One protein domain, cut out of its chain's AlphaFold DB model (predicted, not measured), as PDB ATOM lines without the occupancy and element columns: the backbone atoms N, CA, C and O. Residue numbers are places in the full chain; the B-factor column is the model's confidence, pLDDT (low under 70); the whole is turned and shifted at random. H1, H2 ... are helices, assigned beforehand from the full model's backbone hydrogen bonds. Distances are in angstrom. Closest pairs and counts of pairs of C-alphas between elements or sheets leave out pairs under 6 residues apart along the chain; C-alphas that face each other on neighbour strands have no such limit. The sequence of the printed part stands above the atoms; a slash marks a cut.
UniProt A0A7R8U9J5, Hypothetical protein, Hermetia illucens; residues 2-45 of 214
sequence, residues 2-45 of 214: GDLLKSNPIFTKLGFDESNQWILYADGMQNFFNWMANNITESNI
ATOM      1  N   GLY A   2     125.401  98.765 101.840       53.22
ATOM      2  CA  GLY A   2     126.642  99.390 101.383       53.22
ATOM      3  C   GLY A   2     127.157 100.418 102.386       53.22
ATOM      4  O   GLY A   2     126.385 101.007 103.144       53.22
ATOM      5  N   ASP A   3     128.471 100.590 102.405       67.06
ATOM      6  CA  ASP A   3     129.181 101.570 103.219       67.06
ATOM      7  C   ASP A   3     128.894 102.978 102.657       67.06
ATOM      8  O   ASP A   3     129.480 103.374 101.646       67.06
ATOM      9  N   LEU A   4     127.933 103.701 103.256       65.06
ATOM     10  CA  LEU A   4     127.432 104.992 102.749       65.06
ATOM     11  C   LEU A   4     128.543 106.053 102.644       65.06
ATOM     12  O   LEU A   4     128.504 106.901 101.753       65.06
ATOM     13  N   LEU A   5     129.564 105.947 103.504       62.88
ATOM     14  CA  LEU A   5     130.766 106.788 103.494       62.88
ATOM     15  C   LEU A   5     131.637 106.572 102.257       62.88
ATOM     16  O   LEU A   5     132.259 107.512 101.772       62.88
ATOM     17  N   LYS A   6     131.689 105.343 101.732       63.66
ATOM     18  CA  LYS A   6     132.480 105.014 100.536       63.66
ATOM     19  C   LYS A   6     131.712 105.260  99.249       63.66
ATOM     20  O   LYS A   6     132.329 105.494  98.215       63.66
ATOM     21  N   SER A   7     130.384 105.193  99.299       65.81
ATOM     22  CA  SER A   7     129.542 105.405  98.121       65.81
ATOM     23  C   SER A   7     129.276 106.874  97.803       65.81
ATOM     24  O   SER A   7     128.956 107.163  96.655       65.81
ATOM     25  N   ASN A   8     129.376 107.792  98.776       68.81
ATOM     26  CA  ASN A   8     129.093 109.204  98.532       68.81
ATOM     27  C   ASN A   8     130.140 110.140  99.186       68.81
ATOM     28  O   ASN A   8     130.217 110.202 100.416       68.81
ATOM     29  N   PRO A   9     130.925 110.897  98.389       72.62
ATOM     30  CA  PRO A   9     131.980 111.789  98.882       72.62
ATOM     31  C   PRO A   9     131.458 113.012  99.656       72.62
ATOM     32  O   PRO A   9     132.242 113.764 100.233       72.62
ATOM     33  N   ILE A  10     130.141 113.232  99.699       74.38
ATOM     34  CA  ILE A  10     129.550 114.349 100.439       74.38
ATOM     35  C   ILE A  10     129.720 114.195 101.957       74.38
ATOM     36  O   ILE A  10     129.975 115.173 102.656       74.38
ATOM     37  N   PHE A  11     129.654 112.965 102.477       75.00
ATOM     38  CA  PHE A  11     129.761 112.708 103.914       75.00
ATOM     39  C   PHE A  11     131.192 112.868 104.421       75.00
ATOM     40  O   PHE A  11     131.400 113.403 105.507       75.00
ATOM     41  N   THR A  12     132.182 112.497 103.608       74.31
ATOM     42  CA  THR A  12     133.594 112.736 103.930       74.31
ATOM     43  C   THR A  12     133.930 114.228 103.897       74.31
ATOM     44  O   THR A  12     134.651 114.705 104.770       74.31
ATOM     45  N   LYS A  13     133.349 114.999 102.965       72.75
ATOM     46  CA  LYS A  13     133.471 116.471 102.937       72.75
ATOM     47  C   LYS A  13     132.776 117.167 104.115       72.75
ATOM     48  O   LYS A  13     133.276 118.180 104.588       72.75
ATOM     49  N   LEU A  14     131.673 116.613 104.620       72.62
ATOM     50  CA  LEU A  14     130.973 117.094 105.822       72.62
ATOM     51  C   LEU A  14     131.679 116.718 107.140       72.62
ATOM     52  O   LEU A  14     131.205 117.088 108.212       72.62
ATOM     53  N   GLY A  15     132.808 116.003 107.075       71.38
ATOM     54  CA  GLY A  15     133.613 115.645 108.243       71.38
ATOM     55  C   GLY A  15     133.175 114.362 108.951       71.38
ATOM     56  O   GLY A  15     133.628 114.114 110.067       71.38
ATOM     57  N   PHE A  16     132.328 113.533 108.329       76.88
ATOM     58  CA  PHE A  16     132.064 112.188 108.835       76.88
ATOM     59  C   PHE A  16     133.243 111.272 108.496       76.88
ATOM     60  O   PHE A  16     133.604 111.085 107.334       76.88
ATOM     61  N   ASP A  17     133.831 110.689 109.529       72.50
ATOM     62  CA  ASP A  17     134.926 109.733 109.465       72.50
ATOM     63  C   ASP A  17     134.463 108.339 109.928       72.50
ATOM     64  O   ASP A  17     133.332 108.148 110.385       72.50
ATOM     65  N   GLU A  18     135.350 107.341 109.835       71.56
ATOM     66  CA  GLU A  18     135.065 105.973 110.297       71.56
ATOM     67  C   GLU A  18     134.695 105.923 111.796       71.56
ATOM     68  O   GLU A  18     134.014 104.996 112.233       71.56
ATOM     69  N   SER A  19     135.075 106.938 112.587       70.88
ATOM     70  CA  SER A  19     134.745 107.026 114.015       70.88
ATOM     71  C   SER A  19     133.307 107.500 114.290       70.88
ATOM     72  O   SER A  19     132.697 107.070 115.273       70.88
ATOM     73  N   ASN A  20     132.716 108.295 113.391       72.00
ATOM     74  CA  ASN A  20     131.341 108.805 113.488       72.00
ATOM     75  C   ASN A  20     130.346 108.098 112.553       72.00
ATOM     76  O   ASN A  20     129.176 108.480 112.464       72.00
ATOM     77  N   GLN A  21     130.782 107.018 111.900       73.25
ATOM     78  CA  GLN A  21     129.975 106.214 110.984       73.25
ATOM     79  C   GLN A  21     128.683 105.668 111.619       73.25
ATOM     80  O   GLN A  21     127.685 105.479 110.925       73.25
ATOM     81  N   TRP A  22     128.665 105.456 112.939       75.81
ATOM     82  CA  TRP A  22     127.494 104.965 113.672       75.81
ATOM     83  C   TRP A  22     126.265 105.885 113.544       75.81
ATOM     84  O   TRP A  22     125.137 105.396 113.571       75.81
ATOM     85  N   ILE A  23     126.467 107.195 113.343       78.19
ATOM     86  CA  ILE A  23     125.393 108.193 113.196       78.19
ATOM     87  C   ILE A  23     124.587 107.951 111.913       78.19
ATOM     88  O   ILE A  23     123.368 108.122 111.899       78.19
ATOM     89  N   LEU A  24     125.249 107.478 110.852       70.19
ATOM     90  CA  LEU A  24     124.627 107.185 109.554       70.19
ATOM     91  C   LEU A  24     123.677 105.978 109.614       70.19
ATOM     92  O   LEU A  24     122.813 105.823 108.750       70.19
ATOM     93  N   TYR A  25     123.826 105.137 110.639       74.62
ATOM     94  CA  TYR A  25     123.038 103.924 110.851       74.62
ATOM     95  C   TYR A  25     122.126 104.007 112.082       74.62
ATOM     96  O   TYR A  25     121.510 103.009 112.444       74.62
ATOM     97  N   ALA A  26     122.021 105.170 112.732       79.69
ATOM     98  CA  ALA A  26     121.090 105.357 113.836       79.69
ATOM     99  C   ALA A  26     119.639 105.287 113.323       79.69
ATOM    100  O   ALA A  26     119.276 106.018 112.399       79.69
ATOM    101  N   ASP A  27     118.797 104.458 113.953       71.50
ATOM    102  CA  ASP A  27     117.430 104.135 113.495       71.50
ATOM    103  C   ASP A  27     116.533 105.370 113.256       71.50
ATOM    104  O   ASP A  27     115.625 105.338 112.428       71.50
ATOM    105  N   GLY A  28     116.797 106.488 113.943       76.25
ATOM    106  CA  GLY A  28     116.072 107.749 113.749       76.25
ATOM    107  C   GLY A  28     116.585 108.636 112.605       76.25
ATOM    108  O   GLY A  28     115.846 109.494 112.131       76.25
ATOM    109  N   MET A  29     117.830 108.454 112.151       74.00
ATOM    110  CA  MET A  29     118.487 109.330 111.165       74.00
ATOM    111  C   MET A  29     118.833 108.633 109.847       74.00
ATOM    112  O   MET A  29     119.116 109.304 108.855       74.00
ATOM    113  N   GLN A  30     118.748 107.305 109.791       77.94
ATOM    114  CA  GLN A  30     119.072 106.527 108.598       77.94
ATOM    115  C   GLN A  30     118.252 106.957 107.366       77.94
ATOM    116  O   GLN A  30     118.795 107.085 106.270       77.94
ATOM    117  N   ASN A  31     116.960 107.252 107.539       80.50
ATOM    118  CA  ASN A  31     116.104 107.735 106.446       80.50
ATOM    119  C   ASN A  31     116.540 109.113 105.925       80.50
ATOM    120  O   ASN A  31     116.509 109.351 104.720       80.50
ATOM    121  N   PHE A  32     116.980 109.999 106.819       82.12
ATOM    122  CA  PHE A  32     117.466 111.331 106.464       82.12
ATOM    123  C   PHE A  32     118.790 111.262 105.695       82.12
ATOM    124  O   PHE A  32     118.911 111.873 104.636       82.12
ATOM    125  N   PHE A  33     119.756 110.469 106.164       81.38
ATOM    126  CA  PHE A  33     121.044 110.324 105.481       81.38
ATOM    127  C   PHE A  33     120.925 109.580 104.147       81.38
ATOM    128  O   PHE A  33     121.580 109.962 103.180       81.38
ATOM    129  N   ASN A  34     120.029 108.594 104.046       80.69
ATOM    130  CA  ASN A  34     119.705 107.962 102.765       80.69
ATOM    131  C   ASN A  34     119.057 108.950 101.783       80.69
ATOM    132  O   ASN A  34     119.370 108.928 100.596       80.69
ATOM    133  N   TRP A  35     118.172 109.833 102.257       84.19
ATOM    134  CA  TRP A  35     117.609 110.891 101.418       84.19
ATOM    135  C   TRP A  35     118.694 111.877 100.969       84.19
ATOM    136  O   TRP A  35     118.804 112.157  99.777       84.19
ATOM    137  N   MET A  36     119.541 112.336 101.890       80.38
ATOM    138  CA  MET A  36     120.633 113.269 101.611       80.38
ATOM    139  C   MET A  36     121.615 112.705 100.577       80.38
ATOM    140  O   MET A  36     121.931 113.386  99.607       80.38
ATOM    141  N   ALA A  37     122.024 111.444 100.731       78.50
ATOM    142  CA  ALA A  37     122.930 110.764  99.807       78.50
ATOM    143  C   ALA A  37     122.377 110.660  98.376       78.50
ATOM    144  O   ALA A  37     123.150 110.595  97.425       78.50
ATOM    145  N   ASN A  38     121.052 110.610  98.227       80.31
ATOM    146  CA  ASN A  38     120.393 110.428  96.935       80.31
ATOM    147  C   ASN A  38     119.953 111.747  96.283       80.31
ATOM    148  O   ASN A  38     119.730 111.765  95.076       80.31
ATOM    149  N   ASN A  39     119.796 112.829  97.054       80.19
ATOM    150  CA  ASN A  39     119.217 114.089  96.567       80.19
ATOM    151  C   ASN A  39     120.200 115.268  96.571       80.19
ATOM    152  O   ASN A  39     119.978 116.242  95.852       80.19
ATOM    153  N   ILE A  40     121.282 115.196  97.352       78.00
ATOM    154  CA  ILE A  40     122.294 116.251  97.404       78.00
ATOM    155  C   ILE A  40     123.553 115.779  96.675       78.00
ATOM    156  O   ILE A  40     124.225 114.837  97.093       78.00
ATOM    157  N   THR A  41     123.868 116.455  95.576       73.31
ATOM    158  CA  THR A  41     125.099 116.302  94.793       73.31
ATOM    159  C   THR A  41     125.900 117.601  94.844       73.31
ATOM    160  O   THR A  41     125.362 118.649  95.195       73.31
ATOM    161  N   GLU A  42     127.182 117.559  94.470       66.19
ATOM    162  CA  GLU A  42     128.020 118.771  94.395       66.19
ATOM    163  C   GLU A  42     127.450 119.830  93.444       66.19
ATOM    164  O   GLU A  42     127.667 121.010  93.662       66.19
ATOM    165  N   SER A  43     126.669 119.423  92.441       68.94
ATOM    166  CA  SER A  43     125.969 120.329  91.522       68.94
ATOM    167  C   SER A  43     124.738 121.010  92.132       68.94
ATOM    168  O   SER A  43     124.248 121.977  91.565       68.94
ATOM    169  N   ASN A  44     124.220 120.498  93.254       68.94
ATOM    170  CA  ASN A  44     123.027 121.024  93.928       68.94
ATOM    171  C   ASN A  44     123.377 121.872  95.162       68.94
ATOM    172  O   ASN A  44     122.476 122.391  95.820       68.94
ATOM    173  N   ILE A  45     124.661 121.964  95.517       77.12
ATOM    174  CA  ILE A  45     125.144 122.828  96.592       77.12
ATOM    175  C   ILE A  45     125.708 124.082  95.931       77.12
ATOM    176  O   ILE A  45     126.710 123.961  95.225       77.12
TER     177      ILE A  45
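What this domain is: This is residues 2 to 45 of the 214 residues of the protein "Hypothetical protein" of Hermetia illucens (UniProt A0A7R8U9J5). Look for a loose U of short helices: H1 and H2 make one side, H4, the longest helix, makes the other, and H3 lies across the closed end and meets H4 at a corner. The gap between the two sides is narrow, and residues 40 to 45 run on past the end of H4. The printed part has 44 residues with four named helices, in the order H1, H2, H3, H4, and no named strand; the class is all helix, with 24 residues in the helices. The whole is compact, with a radius of gyration of the C-alphas of 10.0 A, and the C-alphas span 27 by 19 by 17 A.

Where its parts are: Start at Gly 2 and go on to C-alpha 4 at (127.432, 104.992, 102.749), where H1 begins; it holds residues 4 to 7 and is 5.1 A long from first to last C-alpha. After one residue comes H2, residues 9 to 13, 6.4 A long. Seven residues further on you reach H3, residues 21 to 25, 7.3 A long, which begins at C-alpha 21 at (129.975, 106.214, 110.984). H4, residues 30 to 39, is 14.2 A long and ends at C-alpha 39 at (119.217, 114.089, 96.567). Residues 42 to 44 are a short run of helix that bears no name.

How they stand to each other: Begin with H1, which is close to H2 but not clearly touching; their closest C-alphas, those of Leu 5 and Phe 11, are 6.0 A apart. H1 is also close to H3 but not clearly touching, with the closest C-alphas, those of Leu 5 and Gln 21, 7.6 A apart. H2 is close to H4 but not clearly touching: the closest C-alphas, those of Ile 10 and Ala 37, are 7.6 A apart. H1 is likewise close to H4 but not clearly touching, with the C-alphas of Leu 4 and Ala 37, the closest, 7.9 A apart. H2 and H3 are apart. H3 and H4 touch only at the corner by their link, and only just, with 3 pairs of C-alphas within 8 A; the closest are those of Leu 24 and Gln 30, 5.7 A apart. In the backbones of H2 and H4 every O i to N i+4 pair is within hydrogen-bond range, while H3 has 0 of 1 such pairs but 2 of 2 O i to N i+3 pairs within range; H1 is too short for an O i to N i+4 pair.

The domain as a whole: The C-alphas farthest apart are those of Asp 27 and Ser 43, at 28.6 A, and those of Gly 2 and Ile 45, the first and last printed, are 24.0 A apart. The printed part has no cut. The links H1 to H2 and H3 to H4 are tight, the link H2 to H3 is short, and no link is long. In the B-factor column you find a mean pLDDT of the printed part of 73.5; the model's confidence is under 70 at residues 2 to 8 and 42 to 44.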